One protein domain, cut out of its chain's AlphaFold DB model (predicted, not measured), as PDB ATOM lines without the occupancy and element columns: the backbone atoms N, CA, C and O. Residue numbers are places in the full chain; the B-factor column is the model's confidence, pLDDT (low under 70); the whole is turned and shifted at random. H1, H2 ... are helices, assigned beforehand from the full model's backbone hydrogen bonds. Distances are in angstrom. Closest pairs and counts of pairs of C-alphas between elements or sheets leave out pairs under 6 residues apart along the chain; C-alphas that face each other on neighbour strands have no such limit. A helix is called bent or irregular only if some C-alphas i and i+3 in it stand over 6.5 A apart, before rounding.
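Overview. This is residues 127 to 210 of the 210 residues of an uncharacterized protein of Sphingobacterium multivorum (UniProt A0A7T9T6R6). Three helices run lengthwise at one end of the model: the long H4 packs along H1 on one side and folds back through a tight turn into H5 on another. At the other end, the links of residues 142 to 150 and 155 to 162 make an open loop with the short H2 and with H3, which meets the first part of H4 in a corner. The printed part has 84 residues with five named helices, H1 to H5 in order along the chain, and no named strand; the class is all helix. It is only just loose, close to compact, with a radius of gyration of the C-alphas of 14.7 A, and its outline is a rod spanning 49 by 22 by 18 A.

Arrangement. H1, residues 127 to 141, touches H4, residues 175 to 193, at a shallow tilt of 16 degrees, opposite ways; the closest C-alphas, of Gly 137 and Gly 182, are 3.9 A apart. H2, residues 151 to 154, touches no helix. H3, residues 163 to 173, and H4 only just touch, only at the corner, with 3 pairs of C-alphas within 8 A, the closest those of Val 171 and Glu 178 at 5.9 A. H4 touches H3 with residues 177 to 178 alone. Their tilt is 69.6 degrees, steep but only just short of about perpendicular. H4 is the hub, touching three helices. With residues 184 to 192 alone it touches H5, residues 195 to 206; the closest C-alphas, of Ala 188 and Gly 201, are 4.1 A apart. H4 and H5 form a helical hairpin, opposite ways at a shallow tilt of 32 degrees, only just short of steep. H1 and H5 are near each other, while H3 and H5 are apart. Every O i to N i+4 pair is within hydrogen-bond range in H1, against 6 of 7 in H3, 14 of 15 in H4 and 6 of 8 in H5; H2 is too short for such a pair.

Along the chain. H1 begins at C-alpha 127 (33.935, 33.098, 7.473) and is 20.4 A long. H2 has four residues. H3 is 16.9 A long and neither bent nor irregular, but only just: C-alphas 163 and 166 are 6.0 A apart. H4, the longest helix, is 28.0 A long and begins at C-alpha 175 (57.034, 46.755, 17.354). H5, 17.8 A long, is irregular, with C-alphas 196 and 199 7.6 A apart, and ends at C-alpha 206 (49.046, 27.395, 11.839).

Size, cuts and confidence. The two C-alphas farthest apart, of Asn 155 and Pro 196, are 48.8 A apart. The printed part has no cut and no long link. The mean pLDDT of the printed part is 87.5, and residues 208 to 210 are under 70.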
ATOM      1  N   TYR A 127      34.064  31.645   7.350       91.81
ATOM      2  CA  TYR A 127      33.935  33.098   7.473       91.81
ATOM      3  C   TYR A 127      34.092  33.547   8.926       91.81
ATOM      4  O   TYR A 127      34.714  34.575   9.173       91.81
ATOM      5  N   ARG A 128      33.609  32.758   9.892       90.81
ATOM      6  CA  ARG A 128      33.796  33.055  11.315       90.81
ATOM      7  C   ARG A 128      35.273  33.091  11.706       90.81
ATOM      8  O   ARG A 128      35.687  34.038  12.373       90.81
ATOM      9  N   ILE A 129      36.046  32.094  11.267       90.31
ATOM     10  CA  ILE A 129      37.496  32.030  11.494       90.31
ATOM     11  C   ILE A 129      38.191  33.189  10.771       90.31
ATOM     12  O   ILE A 129      38.993  33.885  11.383       90.31
ATOM     13  N   ALA A 130      37.849  33.445   9.505       92.19
ATOM     14  CA  ALA A 130      38.429  34.539   8.723       92.19
ATOM     15  C   ALA A 130      38.257  35.906   9.405       92.19
ATOM     16  O   ALA A 130      39.226  36.649   9.544       92.19
ATOM     17  N   LEU A 131      37.044  36.213   9.879       92.31
ATOM     18  CA  LEU A 131      36.757  37.451  10.607       92.31
ATOM     19  C   LEU A 131      37.545  37.540  11.917       92.31
ATOM     20  O   LEU A 131      38.076  38.601  12.228       92.31
ATOM     21  N   GLY A 132      37.656  36.428  12.652       91.25
ATOM     22  CA  GLY A 132      38.443  36.376  13.883       91.25
ATOM     23  C   GLY A 132      39.930  36.652  13.643       91.25
ATOM     24  O   GLY A 132      40.514  37.473  14.342       91.25
ATOM     25  N   LEU A 133      40.517  36.033  12.611       91.50
ATOM     26  CA  LEU A 133      41.920  36.240  12.230       91.50
ATOM     27  C   LEU A 133      42.201  37.670  11.784       91.50
ATOM     28  O   LEU A 133      43.212  38.241  12.168       91.50
ATOM     29  N   ILE A 134      41.304  38.264  10.998       93.69
ATOM     30  CA  ILE A 134      41.460  39.654  10.560       93.69
ATOM     31  C   ILE A 134      41.381  40.597  11.760       93.69
ATOM     32  O   ILE A 134      42.203  41.502  11.877       93.69
ATOM     33  N   ALA A 135      40.422  40.378  12.662       92.75
ATOM     34  CA  ALA A 135      40.286  41.190  13.860       92.75
ATOM     35  C   ALA A 135      41.526  41.077  14.763       92.75
ATOM     36  O   ALA A 135      42.095  42.110  15.106       92.75
ATOM     37  N   PHE A 136      42.010  39.864  15.065       90.81
ATOM     38  CA  PHE A 136      43.271  39.675  15.800       90.81
ATOM     39  C   PHE A 136      44.464  40.312  15.086       90.81
ATOM     40  O   PHE A 136      45.233  41.045  15.708       90.81
ATOM     41  N   GLY A 137      44.557  40.120  13.772       92.56
ATOM     42  CA  GLY A 137      45.644  40.655  12.971       92.56
ATOM     43  C   GLY A 137      45.699  42.173  13.013       92.56
ATOM     44  O   GLY A 137      46.775  42.738  13.156       92.56
ATOM     45  N   PHE A 138      44.557  42.857  12.988       94.00
ATOM     46  CA  PHE A 138      44.539  44.305  13.165       94.00
ATOM     47  C   PHE A 138      44.870  44.746  14.605       94.00
ATOM     48  O   PHE A 138      45.497  45.790  14.765       94.00
ATOM     49  N   ILE A 139      44.504  43.974  15.639       91.75
ATOM     50  CA  ILE A 139      44.905  44.253  17.037       91.75
ATOM     51  C   ILE A 139      46.434  44.132  17.217       91.75
ATOM     52  O   ILE A 139      46.999  44.779  18.092       91.75
ATOM     53  N   LYS A 140      47.119  43.328  16.395       91.12
ATOM     54  CA  LYS A 140      48.593  43.253  16.360       91.12
ATOM     55  C   LYS A 140      49.212  44.284  15.415       91.12
ATOM     56  O   LYS A 140      50.250  44.871  15.698       91.12
ATOM     57  N   PHE A 141      48.569  44.521  14.272       93.19
ATOM     58  CA  PHE A 141      49.047  45.455  13.253       93.19
ATOM     59  C   PHE A 141      49.092  46.894  13.769       93.19
ATOM     60  O   PHE A 141      49.999  47.651  13.442       93.19
ATOM     61  N   PHE A 142      48.118  47.271  14.588       90.31
ATOM     62  CA  PHE A 142      48.222  48.431  15.457       90.31
ATOM     63  C   PHE A 142      48.588  47.883  16.830       90.31
ATOM     64  O   PHE A 142      47.695  47.268  17.386       90.31
ATOM     65  N   PRO A 143      49.816  48.057  17.356       87.88
ATOM     66  CA  PRO A 143      50.337  47.405  18.573       87.88
ATOM     67  C   PRO A 143      49.491  47.598  19.850       87.88
ATOM     68  O   PRO A 143      49.864  48.322  20.772       87.88
ATOM     69  N   MET A 144      48.303  46.998  19.882       86.06
ATOM     70  CA  MET A 144      47.277  47.140  20.910       86.06
ATOM     71  C   MET A 144      47.268  45.913  21.823       86.06
ATOM     72  O   MET A 144      46.820  46.014  22.963       86.06
ATOM     73  N   GLN A 145      47.759  44.759  21.344       84.44
ATOM     74  CA  GLN A 145      47.800  43.522  22.126       84.44
ATOM     75  C   GLN A 145      49.024  43.449  23.042       84.44
ATOM     76  O   GLN A 145      48.893  43.041  24.196       84.44
ATOM     77  N   MET A 146      50.209  43.804  22.532       89.31
ATOM     78  CA  MET A 146      51.484  43.549  23.207       89.31
ATOM     79  C   MET A 146      52.250  44.857  23.443       89.31
ATOM     80  O   MET A 146      53.221  45.153  22.750       89.31
ATOM     81  N   PRO A 147      51.838  45.669  24.435       86.31
ATOM     82  CA  PRO A 147      52.501  46.935  24.712       86.31
ATOM     83  C   PRO A 147      53.948  46.724  25.169       86.31
ATOM     84  O   PRO A 147      54.304  45.686  25.738       86.31
ATOM     85  N   PHE A 148      54.767  47.760  24.975       89.00
ATOM     86  CA  PHE A 148      56.157  47.762  25.417       89.00
ATOM     87  C   PHE A 148      56.268  47.437  26.923       89.00
ATOM     88  O   PHE A 148      55.465  47.954  27.713       89.00
ATOM     89  N   PRO A 149      57.248  46.615  27.349       88.81
ATOM     90  CA  PRO A 149      57.383  46.222  28.746       88.81
ATOM     91  C   PRO A 149      57.485  47.403  29.712       88.81
ATOM     92  O   PRO A 149      58.336  48.280  29.571       88.81
ATOM     93  N   SER A 150      56.625  47.407  30.731       89.12
ATOM     94  CA  SER A 150      56.680  48.401  31.805       89.12
ATOM     95  C   SER A 150      57.802  48.090  32.802       89.12
ATOM     96  O   SER A 150      58.240  46.946  32.933       89.12
ATOM     97  N   LEU A 151      58.217  49.090  33.589       89.44
ATOM     98  CA  LEU A 151      59.164  48.888  34.695       89.44
ATOM     99  C   LEU A 151      58.681  47.837  35.704       89.44
ATOM    100  O   LEU A 151      59.499  47.111  36.259       89.44
ATOM    101  N   ALA A 152      57.370  47.724  35.926       87.62
ATOM    102  CA  ALA A 152      56.815  46.700  36.808       87.62
ATOM    103  C   ALA A 152      57.074  45.289  36.258       87.62
ATOM    104  O   ALA A 152      57.516  44.415  36.996       87.62
ATOM    105  N   ASN A 153      56.886  45.094  34.947       86.69
ATOM    106  CA  ASN A 153      57.192  43.827  34.284       86.69
ATOM    107  C   ASN A 153      58.694  43.502  34.405       86.69
ATOM    108  O   ASN A 153      59.060  42.386  34.761       86.69
ATOM    109  N   LEU A 154      59.583  44.475  34.191       85.62
ATOM    110  CA  LEU A 154      61.035  44.248  34.277       85.62
ATOM    111  C   LEU A 154      61.529  43.868  35.684       85.62
ATOM    112  O   LEU A 154      62.564  43.223  35.798       85.62
ATOM    113  N   ASN A 155      60.791  44.250  36.730       90.12
ATOM    114  CA  ASN A 155      61.078  43.892  38.123       90.12
ATOM    115  C   ASN A 155      60.284  42.666  38.611       90.12
ATOM    116  O   ASN A 155      60.320  42.360  39.797       90.12
ATOM    117  N   THR A 156      59.526  42.002  37.733       88.75
ATOM    118  CA  THR A 156      58.803  40.769  38.070       88.75
ATOM    119  C   THR A 156      59.719  39.570  37.849       88.75
ATOM    120  O   THR A 156      60.342  39.455  36.790       88.75
ATOM    121  N   ASP A 157      59.767  38.650  38.808       88.38
ATOM    122  CA  ASP A 157      60.557  37.430  38.671       88.38
ATOM    123  C   ASP A 157      59.968  36.494  37.608       88.38
ATOM    124  O   ASP A 157      58.754  36.383  37.439       88.38
ATOM    125  N   ILE A 158      60.833  35.762  36.894       83.38
ATOM    126  CA  ILE A 158      60.425  34.878  35.783       83.38
ATOM    127  C   ILE A 158      59.385  33.835  36.234       83.38
ATOM    128  O   ILE A 158      58.487  33.499  35.465       83.38
ATOM    129  N   GLY A 159      59.474  33.349  37.476       83.50
ATOM    130  CA  GLY A 159      58.526  32.380  38.042       83.50
ATOM    131  C   GLY A 159      57.135  32.945  38.341       83.50
ATOM    132  O   GLY A 159      56.193  32.174  38.499       83.50
ATOM    133  N   GLU A 160      56.990  34.270  38.388       84.81
ATOM    134  CA  GLU A 160      55.718  34.955  38.651       84.81
ATOM    135  C   GLU A 160      55.010  35.399  37.359       84.81
ATOM    136  O   GLU A 160      53.864  35.858  37.380       84.81
ATOM    137  N   TYR A 161      55.661  35.238  36.203       82.44
ATOM    138  CA  TYR A 161      55.039  35.497  34.913       82.44
ATOM    139  C   TYR A 161      54.019  34.421  34.546       82.44
ATOM    140  O   TYR A 161      54.290  33.222  34.581       82.44
ATOM    141  N   ALA A 162      52.863  34.859  34.043       80.12
ATOM    142  CA  ALA A 162      52.005  33.966  33.278       80.12
ATOM    143  C   ALA A 162      52.748  33.497  32.004       80.12
ATOM    144  O   ALA A 162      53.382  34.333  31.349       80.12
ATOM    145  N   PRO A 163      52.630  32.218  31.590       76.00
ATOM    146  CA  PRO A 163      53.406  31.666  30.473       76.00
ATOM    147  C   PRO A 163      53.305  32.475  29.170       76.00
ATOM    148  O   PRO A 163      54.310  32.752  28.521       76.00
ATOM    149  N   PHE A 164      52.099  32.933  28.818       80.19
ATOM    150  CA  PHE A 164      51.871  33.736  27.612       80.19
ATOM    151  C   PHE A 164      52.439  35.162  27.719       80.19
ATOM    152  O   PHE A 164      52.790  35.778  26.712       80.19
ATOM    153  N   LYS A 165      52.540  35.709  28.938       84.94
ATOM    154  CA  LYS A 165      52.923  37.107  29.165       84.94
ATOM    155  C   LYS A 165      54.390  37.337  28.812       84.94
ATOM    156  O   LYS A 165      54.711  38.399  28.289       84.94
ATOM    157  N   LEU A 166      55.256  36.344  29.028       85.81
ATOM    158  CA  LEU A 166      56.662  36.417  28.627       85.81
ATOM    159  C   LEU A 166      56.804  36.548  27.102       85.81
ATOM    160  O   LEU A 166      57.533  37.419  26.628       85.81
ATOM    161  N   TYR A 167      56.048  35.752  26.338       87.00
ATOM    162  CA  TYR A 167      55.987  35.870  24.878       87.00
ATOM    163  C   TYR A 167      55.524  37.271  24.450       87.00
ATOM    164  O   TYR A 167      56.178  37.905  23.622       87.00
ATOM    165  N   TRP A 168      54.477  37.808  25.085       89.62
ATOM    166  CA  TRP A 168      53.992  39.162  24.790       89.62
ATOM    167  C   TRP A 168      55.046  40.236  25.070       89.62
ATOM    168  O   TRP A 168      55.152  41.185  24.301       89.62
ATOM    169  N   GLN A 169      55.852  40.096  26.130       89.44
ATOM    170  CA  GLN A 169      56.940  41.046  26.394       89.44
ATOM    171  C   GLN A 169      58.007  41.000  25.293       89.44
ATOM    172  O   GLN A 169      58.446  42.051  24.834       89.44
ATOM    173  N   ILE A 170      58.405  39.804  24.845       88.31
ATOM    174  CA  ILE A 170      59.417  39.638  23.787       88.31
ATOM    175  C   ILE A 170      58.939  40.278  22.480       88.31
ATOM    176  O   ILE A 170      59.690  41.016  21.840       88.31
ATOM    177  N   VAL A 171      57.685  40.029  22.097       90.31
ATOM    178  CA  VAL A 171      57.098  40.609  20.882       90.31
ATOM    179  C   VAL A 171      56.939  42.124  21.019       90.31
ATOM    180  O   VAL A 171      57.350  42.849  20.116       90.31
ATOM    181  N   GLY A 172      56.452  42.611  22.165       88.50
ATOM    182  CA  GLY A 172      56.228  44.037  22.422       88.50
ATOM    183  C   GLY A 172      57.499  44.897  22.439       88.50
ATOM    184  O   GLY A 172      57.435  46.103  22.205       88.50
ATOM    185  N   VAL A 173      58.684  44.307  22.653       90.81
ATOM    186  CA  VAL A 173      59.972  45.011  22.472       90.81
ATOM    187  C   VAL A 173      60.227  45.336  20.994       90.81
ATOM    188  O   VAL A 173      60.818  46.369  20.675       90.81
ATOM    189  N   SER A 174      59.770  44.482  20.074       91.56
ATOM    190  CA  SER A 174      59.963  44.638  18.633       91.56
ATOM    191  C   SER A 174      58.649  44.989  17.938       91.56
ATOM    192  O   SER A 174      58.016  44.149  17.300       91.56
ATOM    193  N   TYR A 175      58.273  46.270  17.982       88.19
ATOM    194  CA  TYR A 175      57.034  46.755  17.354       88.19
ATOM    195  C   TYR A 175      56.913  46.345  15.874       88.19
ATOM    196  O   TYR A 175      55.838  46.003  15.400       88.19
ATOM    197  N   LYS A 176      58.026  46.330  15.123       92.25
ATOM    198  CA  LYS A 176      58.026  45.915  13.708       92.25
ATOM    199  C   LYS A 176      57.660  44.443  13.543       92.25
ATOM    200  O   LYS A 176      57.030  44.087  12.551       92.25
ATOM    201  N   TYR A 177      58.083  43.604  14.485       91.69
ATOM    202  CA  TYR A 177      57.763  42.186  14.479       91.69
ATOM    203  C   TYR A 177      56.284  41.955  14.804       91.69
ATOM    204  O   TYR A 177      55.635  41.205  14.083       91.69
ATOM    205  N   GLU A 178      55.720  42.664  15.790       92.12
ATOM    206  CA  GLU A 178      54.278  42.611  16.084       92.12
ATOM    207  C   GLU A 178      53.432  43.032  14.873       92.12
ATOM    208  O   GLU A 178      52.525  42.306  14.464       92.12
ATOM    209  N   ILE A 179      53.793  44.146  14.223       94.06
ATOM    210  CA  ILE A 179      53.104  44.631  13.018       94.06
ATOM    211  C   ILE A 179      53.175  43.598  11.889       94.06
ATOM    212  O   ILE A 179      52.186  43.359  11.194       94.06
ATOM    213  N   PHE A 180      54.338  42.969  11.699       93.88
ATOM    214  CA  PHE A 180      54.515  41.919  10.699       93.88
ATOM    215  C   PHE A 180      53.637  40.693  10.989       93.88
ATOM    216  O   PHE A 180      52.998  40.182  10.069       93.88
ATOM    217  N   LEU A 181      53.548  40.255  12.249       92.62
ATOM    218  CA  LEU A 181      52.641  39.173  12.647       92.62
ATOM    219  C   LEU A 181      51.180  39.553  12.385       92.62
ATOM    220  O   LEU A 181      50.445  38.775  11.782       92.62
ATOM    221  N   GLY A 182      50.776  40.773  12.744       93.50
ATOM    222  CA  GLY A 182      49.433  41.272  12.458       93.50
ATOM    223  C   GLY A 182      49.106  41.282  10.965       93.50
ATOM    224  O   GLY A 182      48.034  40.841  10.550       93.50
ATOM    225  N   PHE A 183      50.060  41.698  10.128       95.00
ATOM    226  CA  PHE A 183      49.923  41.631   8.674       95.00
ATOM    227  C   PHE A 183      49.739  40.192   8.170       95.00
ATOM    228  O   PHE A 183      48.872  39.950   7.326       95.00
ATOM    229  N   LEU A 184      50.511  39.230   8.689       94.38
ATOM    230  CA  LEU A 184      50.369  37.817   8.325       94.38
ATOM    231  C   LEU A 184      49.000  37.254   8.717       94.38
ATOM    232  O   LEU A 184      48.412  36.502   7.942       94.38
ATOM    233  N   GLU A 185      48.467  37.626   9.879       93.31
ATOM    234  CA  GLU A 185      47.124  37.241  10.325       93.31
ATOM    235  C   GLU A 185      46.017  37.839   9.442       93.31
ATOM    236  O   GLU A 185      45.111  37.116   9.014       93.31
ATOM    237  N   ILE A 186      46.120  39.124   9.083       95.12
ATOM    238  CA  ILE A 186      45.181  39.778   8.154       95.12
ATOM    239  C   ILE A 186      45.234  39.104   6.780       95.12
ATOM    240  O   ILE A 186      44.189  38.816   6.185       95.12
ATOM    241  N   ALA A 187      46.436  38.823   6.270       94.06
ATOM    242  CA  ALA A 187      46.622  38.133   5.001       94.06
ATOM    243  C   ALA A 187      46.029  36.718   5.055       94.06
ATOM    244  O   ALA A 187      45.250  36.348   4.177       94.06
ATOM    245  N   ALA A 188      46.321  35.953   6.112       92.69
ATOM    246  CA  ALA A 188      45.772  34.619   6.321       92.69
ATOM    247  C   ALA A 188      44.240  34.639   6.328       92.69
ATOM    248  O   ALA A 188      43.620  33.935   5.532       92.69
ATOM    249  N   GLY A 189      43.623  35.489   7.154       92.69
ATOM    250  CA  GLY A 189      42.168  35.617   7.226       92.69
ATOM    251  C   GLY A 189      41.538  36.055   5.901       92.69
ATOM    252  O   GLY A 189      40.517  35.502   5.492       92.69
ATOM    253  N   SER A 190      42.185  36.957   5.159       94.44
ATOM    254  CA  SER A 190      41.721  37.384   3.831       94.44
ATOM    255  C   SER A 190      41.726  36.232   2.818       94.44
ATOM    256  O   SER A 190      40.777  36.065   2.048       94.44
ATOM    257  N   LEU A 191      42.756  35.379   2.853       92.25
ATOM    258  CA  LEU A 191      42.852  34.193   1.998       92.25
ATOM    259  C   LEU A 191      41.767  33.149   2.308       92.25
ATOM    260  O   LEU A 191      41.412  32.372   1.421       92.25
ATOM    261  N   LEU A 192      41.196  33.125   3.516       90.81
ATOM    262  CA  LEU A 192      40.109  32.198   3.854       90.81
ATOM    263  C   LEU A 192      38.794  32.531   3.124       90.81
ATOM    264  O   LEU A 192      37.954  31.641   2.951       90.81
ATOM    265  N   PHE A 193      38.594  33.765   2.649       89.50
ATOM    266  CA  PHE A 193      37.385  34.116   1.895       89.50
ATOM    267  C   PHE A 193      37.348  33.458   0.511       89.50
ATOM    268  O   PHE A 193      36.292  32.982   0.065       89.50
ATOM    269  N   PHE A 194      38.501  33.339  -0.145       89.50
ATOM    270  CA  PHE A 194      38.597  32.757  -1.479       89.50
ATOM    271  C   PHE A 194      38.823  31.246  -1.389       89.50
ATOM    272  O   PHE A 194      39.784  30.764  -0.799       89.50
ATOM    273  N   ARG A 195      37.922  30.463  -2.000       80.19
ATOM    274  CA  ARG A 195      37.992  28.986  -1.992       80.19
ATOM    275  C   ARG A 195      39.368  28.414  -2.393       80.19
ATOM    276  O   ARG A 195      39.776  27.465  -1.731       80.19
ATOM    277  N   PRO A 196      40.086  28.951  -3.400       84.50
ATOM    278  CA  PRO A 196      41.379  28.396  -3.804       84.50
ATOM    279  C   PRO A 196      42.496  28.585  -2.769       84.50
ATOM    280  O   PRO A 196      43.431  27.794  -2.732       84.50
ATOM    281  N   THR A 197      42.410  29.609  -1.916       86.69
ATOM    282  CA  THR A 197      43.509  30.019  -1.026       86.69
ATOM    283  C   THR A 197      43.311  29.613   0.432       86.69
ATOM    284  O   THR A 197      44.159  29.911   1.269       86.69
ATOM    285  N   VAL A 198      42.234  28.883   0.746       82.94
ATOM    286  CA  VAL A 198      41.905  28.456   2.119       82.94
ATOM    287  C   VAL A 198      43.043  27.667   2.758       82.94
ATOM    288  O   VAL A 198      43.377  27.909   3.912       82.94
ATOM    289  N   VAL A 199      43.650  26.741   2.010       83.75
ATOM    290  CA  VAL A 199      44.752  25.905   2.513       83.75
ATOM    291  C   VAL A 199      45.959  26.770   2.870       83.75
ATOM    292  O   VAL A 199      46.530  26.609   3.941       83.75
ATOM    293  N   ILE A 200      46.305  27.728   2.008       84.44
ATOM    294  CA  ILE A 200      47.426  28.646   2.233       84.44
ATOM    295  C   ILE A 200      47.160  29.496   3.477       84.44
ATOM    296  O   ILE A 200      48.006  29.559   4.361       84.44
ATOM    297  N   GLY A 201      45.970  30.092   3.588       82.31
ATOM    298  CA  GLY A 201      45.610  30.883   4.764       82.31
ATOM    299  C   GLY A 201      45.604  30.059   6.058       82.31
ATOM    300  O   GLY A 201      46.097  30.525   7.079       82.31
ATOM    301  N   ALA A 202      45.134  28.807   6.014       82.56
ATOM    302  CA  ALA A 202      45.168  27.905   7.164       82.56
ATOM    303  C   ALA A 202      46.601  27.541   7.587       82.56
ATOM    304  O   ALA A 202      46.884  27.495   8.782       82.56
ATOM    305  N   ILE A 203      47.509  27.329   6.628       86.75
ATOM    306  CA  ILE A 203      48.930  27.072   6.903       86.75
ATOM    307  C   ILE A 203      49.589  28.310   7.513       86.75
ATOM    308  O   ILE A 203      50.245  28.194   8.543       86.75
ATOM    309  N   ILE A 204      49.387  29.492   6.923       85.50
ATOM    310  CA  ILE A 204      49.949  30.748   7.447       85.50
ATOM    311  C   ILE A 204      49.467  30.992   8.878       85.50
ATOM    312  O   ILE A 204      50.254  31.415   9.718       85.50
ATOM    313  N   ASN A 205      48.201  30.698   9.178       82.12
ATOM    314  CA  ASN A 205      47.694  30.772  10.543       82.12
ATOM    315  C   ASN A 205      48.347  29.729  11.469       82.12
ATOM    316  O   ASN A 205      48.794  30.064  12.559       82.12
ATOM    317  N   GLY A 206      48.449  28.469  11.036       78.81
ATOM    318  CA  GLY A 206      49.046  27.395  11.839       78.81
ATOM    319  C   GLY A 206      50.525  27.613  12.179       78.81
ATOM    320  O   GLY A 206      50.987  27.153  13.217       78.81
ATOM    321  N   LEU A 207      51.261  28.346  11.338       78.12
ATOM    322  CA  LEU A 207      52.665  28.703  11.571       78.12
ATOM    323  C   LEU A 207      52.855  29.809  12.615       78.12
ATOM    324  O   LEU A 207      53.966  29.982  13.107       78.12
ATOM    325  N   GLN A 208      51.805  30.564  12.945       65.50
ATOM    326  CA  GLN A 208      51.912  31.727  13.827       65.50
ATOM    327  C   GLN A 208      51.898  31.388  15.319       65.50
ATOM    328  O   GLN A 208      52.074  32.310  16.103       65.50
ATOM    329  N   GLY A 209      51.752  30.104  15.691       58.00
ATOM    330  CA  GLY A 209      51.949  29.594  17.055       58.00
ATOM    331  C   GLY A 209      51.386  30.518  18.136       58.00
ATOM    332  O   GLY A 209      52.156  31.227  18.776       58.00
ATOM    333  N   GLN A 210      50.055  30.545  18.279       51.19
ATOM    334  CA  GLN A 210      49.377  31.312  19.332       51.19
ATOM    335  C   GLN A 210      49.624  30.725  20.722       51.19
ATOM    336  O   GLN A 210      49.646  29.477  20.831       51.19
TER     337      GLN A 210